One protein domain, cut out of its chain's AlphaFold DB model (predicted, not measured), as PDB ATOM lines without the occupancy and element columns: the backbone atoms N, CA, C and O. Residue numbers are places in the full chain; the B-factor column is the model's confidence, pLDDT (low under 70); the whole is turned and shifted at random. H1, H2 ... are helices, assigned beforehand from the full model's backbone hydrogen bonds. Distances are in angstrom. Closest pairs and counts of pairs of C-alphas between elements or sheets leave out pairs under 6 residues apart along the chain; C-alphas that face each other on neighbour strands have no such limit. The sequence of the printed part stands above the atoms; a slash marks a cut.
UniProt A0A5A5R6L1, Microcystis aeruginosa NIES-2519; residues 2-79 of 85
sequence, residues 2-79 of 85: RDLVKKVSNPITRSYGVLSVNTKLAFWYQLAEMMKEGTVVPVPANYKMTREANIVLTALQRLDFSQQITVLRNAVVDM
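This is residues 2 to 79 of the 85 residues of a protein of Microcystis aeruginosa NIES-2519 (UniProt A0A5A5R6L1). The model is an open frame of helices: H3 and H5 meet as an L, about perpendicular, through the first part of H3 and the last part of H5, H4 stands at the other end of H5, and the long stretch from 38 to 50 runs from the far end of H3 back to H4, leaving the middle of the frame empty. The small helix H2 lies beyond the corner of H3 and H5, on the side away from H4, while the short H1 lies nearer the mean of the C-alphas, its centre 9.6 A from it against 15.0 A for H2, and residues 50 to 56, of which 51 to 56 belong to H4, stick out freely. The printed part has 78 residues with five named helices, in the order H1, H2, H3, H4, H5, and no named strand; the class is all helix. The whole is only just loose, close to compact, with a radius of gyration of the C-alphas of 13.9 A, and spans 36 by 29 by 24 A.

H1, residues 2 to 5, and H2, residues 11 to 17, only just touch, with 3 pairs of C-alphas within 8 A; the closest C-alphas are those of Leu 4 and Thr 13, 5.5 A apart. H2 is close to but not clearly touching H3, residues 21 to 37: their closest C-alphas, those of Tyr 16 and Lys 24, are 7.2 A apart, at a steep tilt of 54 degrees, opposite ways. H3 touches H5, residues 65 to 77, about perpendicular at 86 degrees. H3 touches H5 with residues 21 to 25 alone, and H5 touches H3 with residues 73 to 77 alone; their closest C-alphas, those of Val 21 and Val 77, are 6.0 A apart. H4, residues 51 to 61, and H5 only just touch, with 3 pairs of C-alphas within 8 A, through residues 68 to 71 alone of H5. Their closest C-alphas, those of Leu 60 and Gln 68, are 6.1 A apart, at a steep tilt of 48 degrees, opposite ways. H3 and H4 are apart, and H1 is apart from H3, H4 and H5. Every O i to N i+4 pair is within hydrogen-bond range in H2, H3, H4 and H5; H1 is too short for such a pair, and its 1 pair of O i and N i+3 is within range.

H1 begins at C-alpha 2, at (34.707, 40.446, -14.066), and is 5.2 A long from first to last C-alpha. H2 measures 9.8 A. H3, the longest helix, measures 24.9 A and ends at C-alpha 37, at (45.696, 46.719, -29.688). H4 measures 15.5 A. H5 measures 18.5 A and ends at C-alpha 77, at (45.108, 44.507, -4.446).

The two C-alphas farthest apart, those of Pro 11 and Arg 62, are 37.0 A apart, while those of Arg 2 and Met 79, the first and last printed, are 9.7 A apart. The printed part has no cut. The link from H3 to H4, 13 residues, is long; the links from H1 to H2, H2 to H3 and H4 to H5 are tight. The mean pLDDT of the printed part is 95.4, and no printed residue is under 70.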
ATOM      1  N   ARG A   2      35.846  40.349 -15.007       94.75
ATOM      2  CA  ARG A   2      34.707  40.446 -14.066       94.75
ATOM      3  C   ARG A   2      34.845  39.512 -12.857       94.75
ATOM      4  O   ARG A   2      34.571  39.933 -11.743       94.75
ATOM      5  N   ASP A   3      35.349  38.303 -13.076       96.88
ATOM      6  CA  ASP A   3      35.595  37.321 -12.013       96.88
ATOM      7  C   ASP A   3      36.647  37.775 -10.997       96.88
ATOM      8  O   ASP A   3      36.496  37.494  -9.813       96.88
ATOM      9  N   LEU A   4      37.668  38.529 -11.431       96.56
ATOM     10  CA  LEU A   4      38.670  39.123 -10.535       96.56
ATOM     11  C   LEU A   4      38.011  40.144  -9.604       96.56
ATOM     12  O   LEU A   4      38.228  40.107  -8.400       96.56
ATOM     13  N   VAL A   5      37.161  41.014 -10.156       95.88
ATOM     14  CA  VAL A   5      36.429  42.028  -9.378       95.88
ATOM     15  C   VAL A   5      35.425  41.374  -8.422       95.88
ATOM     16  O   VAL A   5      35.291  41.797  -7.281       95.88
ATOM     17  N   LYS A   6      34.731  40.323  -8.874       96.44
ATOM     18  CA  LYS A   6      33.726  39.594  -8.084       96.44
ATOM     19  C   LYS A   6      34.308  38.541  -7.137       96.44
ATOM     20  O   LYS A   6      33.532  37.894  -6.441       96.44
ATOM     21  N   LYS A   7      35.629  38.338  -7.130       95.81
ATOM     22  CA  LYS A   7      36.309  37.296  -6.339       95.81
ATOM     23  C   LYS A   7      35.734  35.891  -6.573       95.81
ATOM     24  O   LYS A   7      35.612  35.090  -5.651       95.81
ATOM     25  N   VAL A   8      35.349  35.587  -7.813       96.31
ATOM     26  CA  VAL A   8      34.843  34.253  -8.176       96.31
ATOM     27  C   VAL A   8      36.004  33.269  -8.108       96.31
ATOM     28  O   VAL A   8      37.025  33.508  -8.743       96.31
ATOM     29  N   SER A   9      35.870  32.169  -7.366       94.81
ATOM     30  CA  SER A   9      36.944  31.178  -7.225       94.81
ATOM     31  C   SER A   9      37.093  30.343  -8.496       94.81
ATOM     32  O   SER A   9      36.231  29.532  -8.826       94.81
ATOM     33  N   ASN A  10      38.181  30.567  -9.231       94.31
ATOM     34  CA  ASN A  10      38.587  29.781 -10.389       94.31
ATOM     35  C   ASN A  10      40.126  29.814 -10.521       94.31
ATOM     36  O   ASN A  10      40.782  30.579  -9.805       94.31
ATOM     37  N   PRO A  11      40.736  29.001 -11.404       94.81
ATOM     38  CA  PRO A  11      42.193  28.954 -11.516       94.81
ATOM     39  C   PRO A  11      42.829  30.322 -11.796       94.81
ATOM     40  O   PRO A  11      43.828  30.668 -11.180       94.81
ATOM     41  N   ILE A  12      42.210  31.149 -12.646       95.19
ATOM     42  CA  ILE A  12      42.742  32.465 -13.029       95.19
ATOM     43  C   ILE A  12      42.722  33.438 -11.846       95.19
ATOM     44  O   ILE A  12      43.701  34.143 -11.606       95.19
ATOM     45  N   THR A  13      41.622  33.503 -11.096       96.19
ATOM     46  CA  THR A  13      41.495  34.433  -9.963       96.19
ATOM     47  C   THR A  13      42.372  34.041  -8.777       96.19
ATOM     48  O   THR A  13      42.844  34.937  -8.076       96.19
ATOM     49  N   ARG A  14      42.659  32.743  -8.596       94.94
ATOM     50  CA  ARG A  14      43.654  32.238  -7.632       94.94
ATOM     51  C   ARG A  14      45.090  32.515  -8.088       94.94
ATOM     52  O   ARG A  14      45.897  32.992  -7.295       94.94
ATOM     53  N   SER A  15      45.400  32.319  -9.375       95.25
ATOM     54  CA  SER A  15      46.698  32.706  -9.954       95.25
ATOM     55  C   SER A  15      46.945  34.214  -9.897       95.25
ATOM     56  O   SER A  15      48.078  34.649  -9.747       95.25
ATOM     57  N   TYR A  16      45.901  35.037  -9.976       96.94
ATOM     58  CA  TYR A  16      46.031  36.470  -9.717       96.94
ATOM     59  C   TYR A  16      46.305  36.765  -8.234       96.94
ATOM     60  O   TYR A  16      47.059  37.681  -7.911       96.94
ATOM     61  N   GLY A  17      45.711  35.988  -7.325       94.81
ATOM     62  CA  GLY A  17      45.878  36.124  -5.880       94.81
ATOM     63  C   GLY A  17      47.326  35.999  -5.400       94.81
ATOM     64  O   GLY A  17      47.717  36.742  -4.506       94.81
ATOM     65  N   VAL A  18      48.131  35.133  -6.029       94.69
ATOM     66  CA  VAL A  18      49.560  34.949  -5.690       94.69
ATOM     67  C   VAL A  18      50.464  36.103  -6.135       94.69
ATOM     68  O   VAL A  18      51.624  36.167  -5.730       94.69
ATOM     69  N   LEU A  19      49.981  37.007  -6.992       95.19
ATOM     70  CA  LEU A  19      50.802  38.084  -7.539       95.19
ATOM     71  C   LEU A  19      51.115  39.147  -6.480       95.19
ATOM     72  O   LEU A  19      50.241  39.572  -5.720       95.19
ATOM     73  N   SER A  20      52.349  39.660  -6.509       93.75
ATOM     74  CA  SER A  20      52.717  40.845  -5.729       93.75
ATOM     75  C   SER A  20      51.864  42.054  -6.133       93.75
ATOM     76  O   SER A  20      51.371  42.140  -7.260       93.75
ATOM     77  N   VAL A  21      51.745  43.040  -5.243       91.50
ATOM     78  CA  VAL A  21      50.972  44.269  -5.488       91.50
ATOM     79  C   VAL A  21      51.384  44.975  -6.788       91.50
ATOM     80  O   VAL A  21      50.533  45.369  -7.585       91.50
ATOM     81  N   ASN A  22      52.689  45.103  -7.039       89.75
ATOM     82  CA  ASN A  22      53.188  45.749  -8.254       89.75
ATOM     83  C   ASN A  22      52.937  44.889  -9.501       89.75
ATOM     84  O   ASN A  22      52.638  45.426 -10.564       89.75
ATOM     85  N   THR A  23      52.987  43.560  -9.377       94.94
ATOM     86  CA  THR A  23      52.667  42.649 -10.485       94.94
ATOM     87  C   THR A  23      51.177  42.686 -10.833       94.94
ATOM     88  O   THR A  23      50.833  42.659 -12.011       94.94
ATOM     89  N   LYS A  24      50.289  42.828  -9.840       95.62
ATOM     90  CA  LYS A  24      48.850  43.060 -10.060       95.62
ATOM     91  C   LYS A  24      48.600  44.354 -10.844       95.62
ATOM     92  O   LYS A  24      47.817  44.351 -11.788       95.62
ATOM     93  N   LEU A  25      49.297  45.441 -10.501       93.31
ATOM     94  CA  LEU A  25      49.236  46.695 -11.264       93.31
ATOM     95  C   LEU A  25      49.719  46.513 -12.710       93.31
ATOM     96  O   LEU A  25      49.021  46.914 -13.638       93.31
ATOM     97  N   ALA A  26      50.872  45.865 -12.906       94.12
ATOM     98  CA  ALA A  26      51.416  45.592 -14.237       94.12
ATOM     99  C   ALA A  26      50.475  44.719 -15.086       94.12
ATOM    100  O   ALA A  26      50.296  44.980 -16.273       94.12
ATOM    101  N   PHE A  27      49.820  43.729 -14.474       96.62
ATOM    102  CA  PHE A  27      48.815  42.895 -15.131       96.62
ATOM    103  C   PHE A  27      47.658  43.732 -15.696       96.62
ATOM    104  O   PHE A  27      47.302  43.585 -16.864       96.62
ATOM    105  N   TRP A  28      47.089  44.643 -14.897       96.56
ATOM    106  CA  TRP A  28      45.997  45.507 -15.358       96.56
ATOM    107  C   TRP A  28      46.448  46.533 -16.398       96.56
ATOM    108  O   TRP A  28      45.693  46.810 -17.329       96.56
ATOM    109  N   TYR A  29      47.674  47.047 -16.281       95.19
ATOM    110  CA  TYR A  29      48.268  47.909 -17.300       95.19
ATOM    111  C   TYR A  29      48.388  47.183 -18.647       95.19
ATOM    112  O   TYR A  29      47.884  47.672 -19.655       95.19
ATOM    113  N   GLN A  30      48.954  45.972 -18.656       97.19
ATOM    114  CA  GLN A  30      49.107  45.187 -19.882       97.19
ATOM    115  C   GLN A  30      47.752  44.821 -20.502       97.19
ATOM    116  O   GLN A  30      47.605  44.875 -21.719       97.19
ATOM    117  N   LEU A  31      46.739  44.487 -19.689       96.62
ATOM    118  CA  LEU A  31      45.378  44.277 -20.194       96.62
ATOM    119  C   LEU A  31      44.834  45.523 -20.905       96.62
ATOM    120  O   LEU A  31      44.198  45.383 -21.944       96.62
ATOM    121  N   ALA A  32      45.079  46.722 -20.369       95.75
ATOM    122  CA  ALA A  32      44.624  47.968 -20.980       95.75
ATOM    123  C   ALA A  32      45.347  48.273 -22.304       95.75
ATOM    124  O   ALA A  32      44.702  48.718 -23.252       95.75
ATOM    125  N   GLU A  33      46.648  47.992 -22.405       98.06
ATOM    126  CA  GLU A  33      47.382  48.118 -23.674       98.06
ATOM    127  C   GLU A  33      46.866  47.111 -24.714       98.06
ATOM    128  O   GLU A  33      46.514  47.496 -25.826       98.06
ATOM    129  N   MET A  34      46.656  45.852 -24.322       97.69
ATOM    130  CA  MET A  34      46.071  44.827 -25.197       97.69
ATOM    131  C   MET A  34      44.632  45.153 -25.640       97.69
ATOM    132  O   MET A  34      44.206  44.760 -26.728       97.69
ATOM    133  N   MET A  35      43.868  45.902 -24.837       97.38
ATOM    134  CA  MET A  35      42.566  46.437 -25.257       97.38
ATOM    135  C   MET A  35      42.690  47.498 -26.353       97.38
ATOM    136  O   MET A  35      41.823  47.559 -27.223       97.38
ATOM    137  N   LYS A  36      43.742  48.327 -26.330       95.44
ATOM    138  CA  LYS A  36      44.015  49.305 -27.399       95.44
ATOM    139  C   LYS A  36      44.457  48.613 -28.686       95.44
ATOM    140  O   LYS A  36      44.069  49.041 -29.766       95.44
ATOM    141  N   GLU A  37      45.235  47.542 -28.563       97.06
ATOM    142  CA  GLU A  37      45.696  46.719 -29.688       97.06
ATOM    143  C   GLU A  37      44.583  45.850 -30.296       97.06
ATOM    144  O   GLU A  37      44.710  45.374 -31.421       97.06
ATOM    145  N   GLY A  38      43.491  45.628 -29.559       95.62
ATOM    146  CA  GLY A  38      42.371  44.786 -29.984       95.62
ATOM    147  C   GLY A  38      42.573  43.287 -29.741       95.62
ATOM    148  O   GLY A  38      41.758  42.485 -30.189       95.62
ATOM    149  N   THR A  39      43.622  42.891 -29.013       96.94
ATOM    150  CA  THR A  39      43.879  41.491 -28.626       96.94
ATOM    151  C   THR A  39      43.068  41.071 -27.395       96.94
ATOM    152  O   THR A  39      42.769  39.890 -27.216       96.94
ATOM    153  N   VAL A  40      42.644  42.037 -26.573       96.81
ATOM    154  CA  VAL A  40      41.695  41.852 -25.465       96.81
ATOM    155  C   VAL A  40      40.440  42.686 -25.706       96.81
ATOM    156  O   VAL A  40      40.507  43.819 -26.171       96.81
ATOM    157  N   VAL A  41      39.274  42.139 -25.352       95.94
ATOM    158  CA  VAL A  41      37.983  42.830 -25.492       95.94
ATOM    159  C   VAL A  41      37.973  44.130 -24.666       95.94
ATOM    160  O   VAL A  41      38.112  44.052 -23.439       95.94
ATOM    161  N   PRO A  42      37.779  45.308 -25.293       95.44
ATOM    162  CA  PRO A  42      37.766  46.589 -24.596       95.44
ATOM    163  C   PRO A  42      36.444  46.841 -23.860       95.44
ATOM    164  O   PRO A  42      35.454  46.116 -24.005       95.44
ATOM    165  N   VAL A  43      36.409  47.917 -23.072       92.62
ATOM    166  CA  VAL A  43      35.154  48.452 -22.522       92.62
ATOM    167  C   VAL A  43      34.245  48.893 -23.683       92.62
ATOM    168  O   VAL A  43      34.739  49.514 -24.624       92.62
ATOM    169  N   PRO A  44      32.926  48.605 -23.646       93.81
ATOM    170  CA  PRO A  44      32.013  49.006 -24.713       93.81
ATOM    171  C   PRO A  44      32.051  50.514 -24.979       93.81
ATOM    172  O   PRO A  44      31.993  51.310 -24.043       93.81
ATOM    173  N   ALA A  45      32.068  50.915 -26.252       92.25
ATOM    174  CA  ALA A  45      32.128  52.326 -26.649       92.25
ATOM    175  C   ALA A  45      30.928  53.154 -26.150       92.25
ATOM    176  O   ALA A  45      31.030  54.359 -25.948       92.25
ATOM    177  N   ASN A  46      29.785  52.501 -25.926       94.88
ATOM    178  CA  ASN A  46      28.568  53.109 -25.395       94.88
ATOM    179  C   ASN A  46      28.408  52.930 -23.874       94.88
ATOM    180  O   ASN A  46      27.312  53.152 -23.349       94.88
ATOM    181  N   TYR A  47      29.454  52.499 -23.163       94.00
ATOM    182  CA  TYR A  47      29.390  52.304 -21.720       94.00
ATOM    183  C   TYR A  47      29.129  53.630 -20.997       94.00
ATOM    184  O   TYR A  47      29.841  54.616 -21.181       94.00
ATOM    185  N   LYS A  48      28.110  53.636 -20.136       95.19
ATOM    186  CA  LYS A  48      27.776  54.768 -19.272       95.19
ATOM    187  C   LYS A  48      28.042  54.380 -17.828       95.19
ATOM    188  O   LYS A  48      27.449  53.430 -17.319       95.19
ATOM    189  N   MET A  49      28.921  55.129 -17.172       94.25
ATOM    190  CA  MET A  49      29.146  54.990 -15.737       94.25
ATOM    191  C   MET A  49      27.894  55.394 -14.956       94.25
ATOM    192  O   MET A  49      27.177  56.318 -15.349       94.25
ATOM    193  N   THR A  50      27.652  54.723 -13.829       97.06
ATOM    194  CA  THR A  50      26.613  55.144 -12.884       97.06
ATOM    195  C   THR A  50      26.969  56.502 -12.276       97.06
ATOM    196  O   THR A  50      28.112  56.968 -12.358       97.06
ATOM    197  N   ARG A  51      25.992  57.164 -11.651       97.56
ATOM    198  CA  ARG A  51      26.225  58.446 -10.974       97.56
ATOM    199  C   ARG A  51      27.299  58.306  -9.893       97.56
ATOM    200  O   ARG A  51      28.190  59.144  -9.800       97.56
ATOM    201  N   GLU A  52      27.234  57.231  -9.125       97.56
ATOM    202  CA  GLU A  52      28.133  56.934  -8.013       97.56
ATOM    203  C   GLU A  52      29.560  56.704  -8.524       97.56
ATOM    204  O   GLU A  52      30.504  57.286  -7.995       97.56
ATOM    205  N   ALA A  53      29.717  55.942  -9.614       95.19
ATOM    206  CA  ALA A  53      31.017  55.723 -10.242       95.19
ATOM    207  C   ALA A  53      31.632  57.031 -10.772       95.19
ATOM    208  O   ALA A  53      32.823  57.271 -10.579       95.19
ATOM    209  N   ASN A  54      30.825  57.912 -11.376       97.00
ATOM    210  CA  ASN A  54      31.292  59.222 -11.846       97.00
ATOM    211  C   ASN A  54      31.746  60.139 -10.701       97.00
ATOM    212  O   ASN A  54      32.731  60.864 -10.855       97.00
ATOM    213  N   ILE A  55      31.062  60.105  -9.551       97.81
ATOM    214  CA  ILE A  55      31.465  60.862  -8.356       97.81
ATOM    215  C   ILE A  55      32.837  60.384  -7.870       97.81
ATOM    216  O   ILE A  55      33.727  61.207  -7.656       97.81
ATOM    217  N   VAL A  56      33.026  59.066  -7.752       96.94
ATOM    218  CA  VAL A  56      34.306  58.477  -7.329       96.94
ATOM    219  C   VAL A  56      35.421  58.816  -8.320       96.94
ATOM    220  O   VAL A  56      36.498  59.230  -7.898       96.94
ATOM    221  N   LEU A  57      35.165  58.717  -9.629       96.62
ATOM    222  CA  LEU A  57      36.145  59.075 -10.657       96.62
ATOM    223  C   LEU A  57      36.531  60.559 -10.593       96.62
ATOM    224  O   LEU A  57      37.710  60.894 -10.660       96.62
ATOM    225  N   THR A  58      35.552  61.447 -10.419       97.19
ATOM    226  CA  THR A  58      35.804  62.891 -10.302       97.19
ATOM    227  C   THR A  58      36.616  63.212  -9.047       97.19
ATOM    228  O   THR A  58      37.498  64.068  -9.082       97.19
ATOM    229  N   ALA A  59      36.343  62.528  -7.931       97.75
ATOM    230  CA  ALA A  59      37.127  62.667  -6.709       97.75
ATOM    231  C   ALA A  59      38.568  62.176  -6.913       97.75
ATOM    232  O   ALA A  59      39.499  62.895  -6.563       97.75
ATOM    233  N   LEU A  60      38.749  61.011  -7.548       97.19
ATOM    234  CA  LEU A  60      40.059  60.450  -7.888       97.19
ATOM    235  C   LEU A  60      40.895  61.436  -8.719       97.19
ATOM    236  O   LEU A  60      42.049  61.680  -8.393       97.19
ATOM    237  N   GLN A  61      40.309  62.043  -9.755       96.69
ATOM    238  CA  GLN A  61      41.001  62.984 -10.649       96.69
ATOM    239  C   GLN A  61      41.492  64.265  -9.956       96.69
ATOM    240  O   GLN A  61      42.365  64.943 -10.489       96.69
ATOM    241  N   ARG A  62      40.932  64.616  -8.790       97.88
ATOM    242  CA  ARG A  62      41.328  65.798  -8.002       97.88
ATOM    243  C   ARG A  62      42.449  65.517  -7.004       97.88
ATOM    244  O   ARG A  62      42.967  66.461  -6.415       97.88
ATOM    245  N   LEU A  63      42.783  64.248  -6.779       98.00
ATOM    246  CA  LEU A  63      43.876  63.855  -5.897       98.00
ATOM    247  C   LEU A  63      45.227  64.199  -6.528       98.00
ATOM    248  O   LEU A  63      45.349  64.259  -7.755       98.00
ATOM    249  N   ASP A  64      46.256  64.360  -5.696       97.75
ATOM    250  CA  ASP A  64      47.625  64.437  -6.201       97.75
ATOM    251  C   ASP A  64      48.067  63.106  -6.832       97.75
ATOM    252  O   ASP A  64      47.458  62.052  -6.630       97.75
ATOM    253  N   PHE A  65      49.146  63.142  -7.613       93.50
ATOM    254  CA  PHE A  65      49.620  61.973  -8.352       93.50
ATOM    255  C   PHE A  65      49.888  60.756  -7.446       93.50
ATOM    256  O   PHE A  65      49.468  59.641  -7.760       93.50
ATOM    257  N   SER A  66      50.534  60.952  -6.297       95.75
ATOM    258  CA  SER A  66      50.869  59.863  -5.371       95.75
ATOM    259  C   SER A  66      49.619  59.261  -4.724       95.75
ATOM    260  O   SER A  66      49.520  58.040  -4.550       95.75
ATOM    261  N   GLN A  67      48.631  60.096  -4.408       96.94
ATOM    262  CA  GLN A  67      47.329  59.673  -3.905       96.94
ATOM    263  C   GLN A  67      46.530  58.903  -4.964       96.94
ATOM    264  O   GLN A  67      45.981  57.847  -4.645       96.94
ATOM    265  N   GLN A  68      46.516  59.357  -6.223       94.94
ATOM    266  CA  GLN A  68      45.885  58.623  -7.328       94.94
ATOM    267  C   GLN A  68      46.473  57.215  -7.461       94.94
ATOM    268  O   GLN A  68      45.730  56.231  -7.490       94.94
ATOM    269  N   ILE A  69      47.806  57.102  -7.465       90.62
ATOM    270  CA  ILE A  69      48.496  55.808  -7.532       90.62
ATOM    271  C   ILE A  69      48.147  54.928  -6.330       90.62
ATOM    272  O   ILE A  69      47.919  53.730  -6.497       90.62
ATOM    273  N   THR A  70      48.059  55.502  -5.130       93.81
ATOM    274  CA  THR A  70      47.696  54.756  -3.918       93.81
ATOM    275  C   THR A  70      46.283  54.183  -4.011       93.81
ATOM    276  O   THR A  70      46.083  53.001  -3.729       93.81
ATOM    277  N   VAL A  71      45.309  54.974  -4.471       93.94
ATOM    278  CA  VAL A  71      43.928  54.502  -4.657       93.94
ATOM    279  C   VAL A  71      43.864  53.390  -5.707       93.94
ATOM    280  O   VAL A  71      43.271  52.344  -5.447       93.94
ATOM    281  N   LEU A  72      44.511  53.572  -6.863       92.12
ATOM    282  CA  LEU A  72      44.533  52.563  -7.930       92.12
ATOM    283  C   LEU A  72      45.229  51.269  -7.487       92.12
ATOM    284  O   LEU A  72      44.747  50.177  -7.788       92.12
ATOM    285  N   ARG A  73      46.326  51.379  -6.728       92.94
ATOM    286  CA  ARG A  73      47.023  50.235  -6.129       92.94
ATOM    287  C   ARG A  73      46.099  49.463  -5.195       92.94
ATOM    288  O   ARG A  73      45.976  48.252  -5.345       92.94
ATOM    289  N   ASN A  74      45.433  50.147  -4.271       93.19
ATOM    290  CA  ASN A  74      44.542  49.492  -3.315       93.19
ATOM    291  C   ASN A  74      43.362  48.813  -4.025       93.19
ATOM    292  O   ASN A  74      43.038  47.671  -3.714       93.19
ATOM    293  N   ALA A  75      42.803  49.451  -5.060       93.12
ATOM    294  CA  ALA A  75      41.711  48.878  -5.842       93.12
ATOM    295  C   ALA A  75      42.071  47.525  -6.482       93.12
ATOM    296  O   ALA A  75      41.245  46.615  -6.492       93.12
ATOM    297  N   VAL A  76      43.291  47.367  -7.014       94.12
ATOM    298  CA  VAL A  76      43.705  46.110  -7.667       94.12
ATOM    299  C   VAL A  76      44.185  45.043  -6.684       94.12
ATOM    300  O   VAL A  76      44.113  43.852  -7.004       94.12
ATOM    301  N   VAL A  77      44.675  45.438  -5.503       93.50
ATOM    302  CA  VAL A  77      45.108  44.507  -4.446       93.50
ATOM    303  C   VAL A  77      43.945  43.654  -3.972       93.50
ATOM    304  O   VAL A  77      44.105  42.435  -3.864       93.50
ATOM    305  N   ASP A  78      42.784  44.284  -3.802       92.50
ATOM    306  CA  ASP A  78      41.568  43.653  -3.300       92.50
ATOM    307  C   ASP A  78      40.875  42.742  -4.319       92.50
ATOM    308  O   ASP A  78      39.876  42.120  -3.977       92.50
ATOM    309  N   MET A  79      41.364  42.634  -5.557       95.50
ATOM    310  CA  MET A  79      40.792  41.749  -6.578       95.50
ATOM    311  C   MET A  79      41.371  40.327  -6.520       95.50
ATOM    312  O   MET A  79      42.478  40.092  -6.032       95.50
TER     313      MET A  79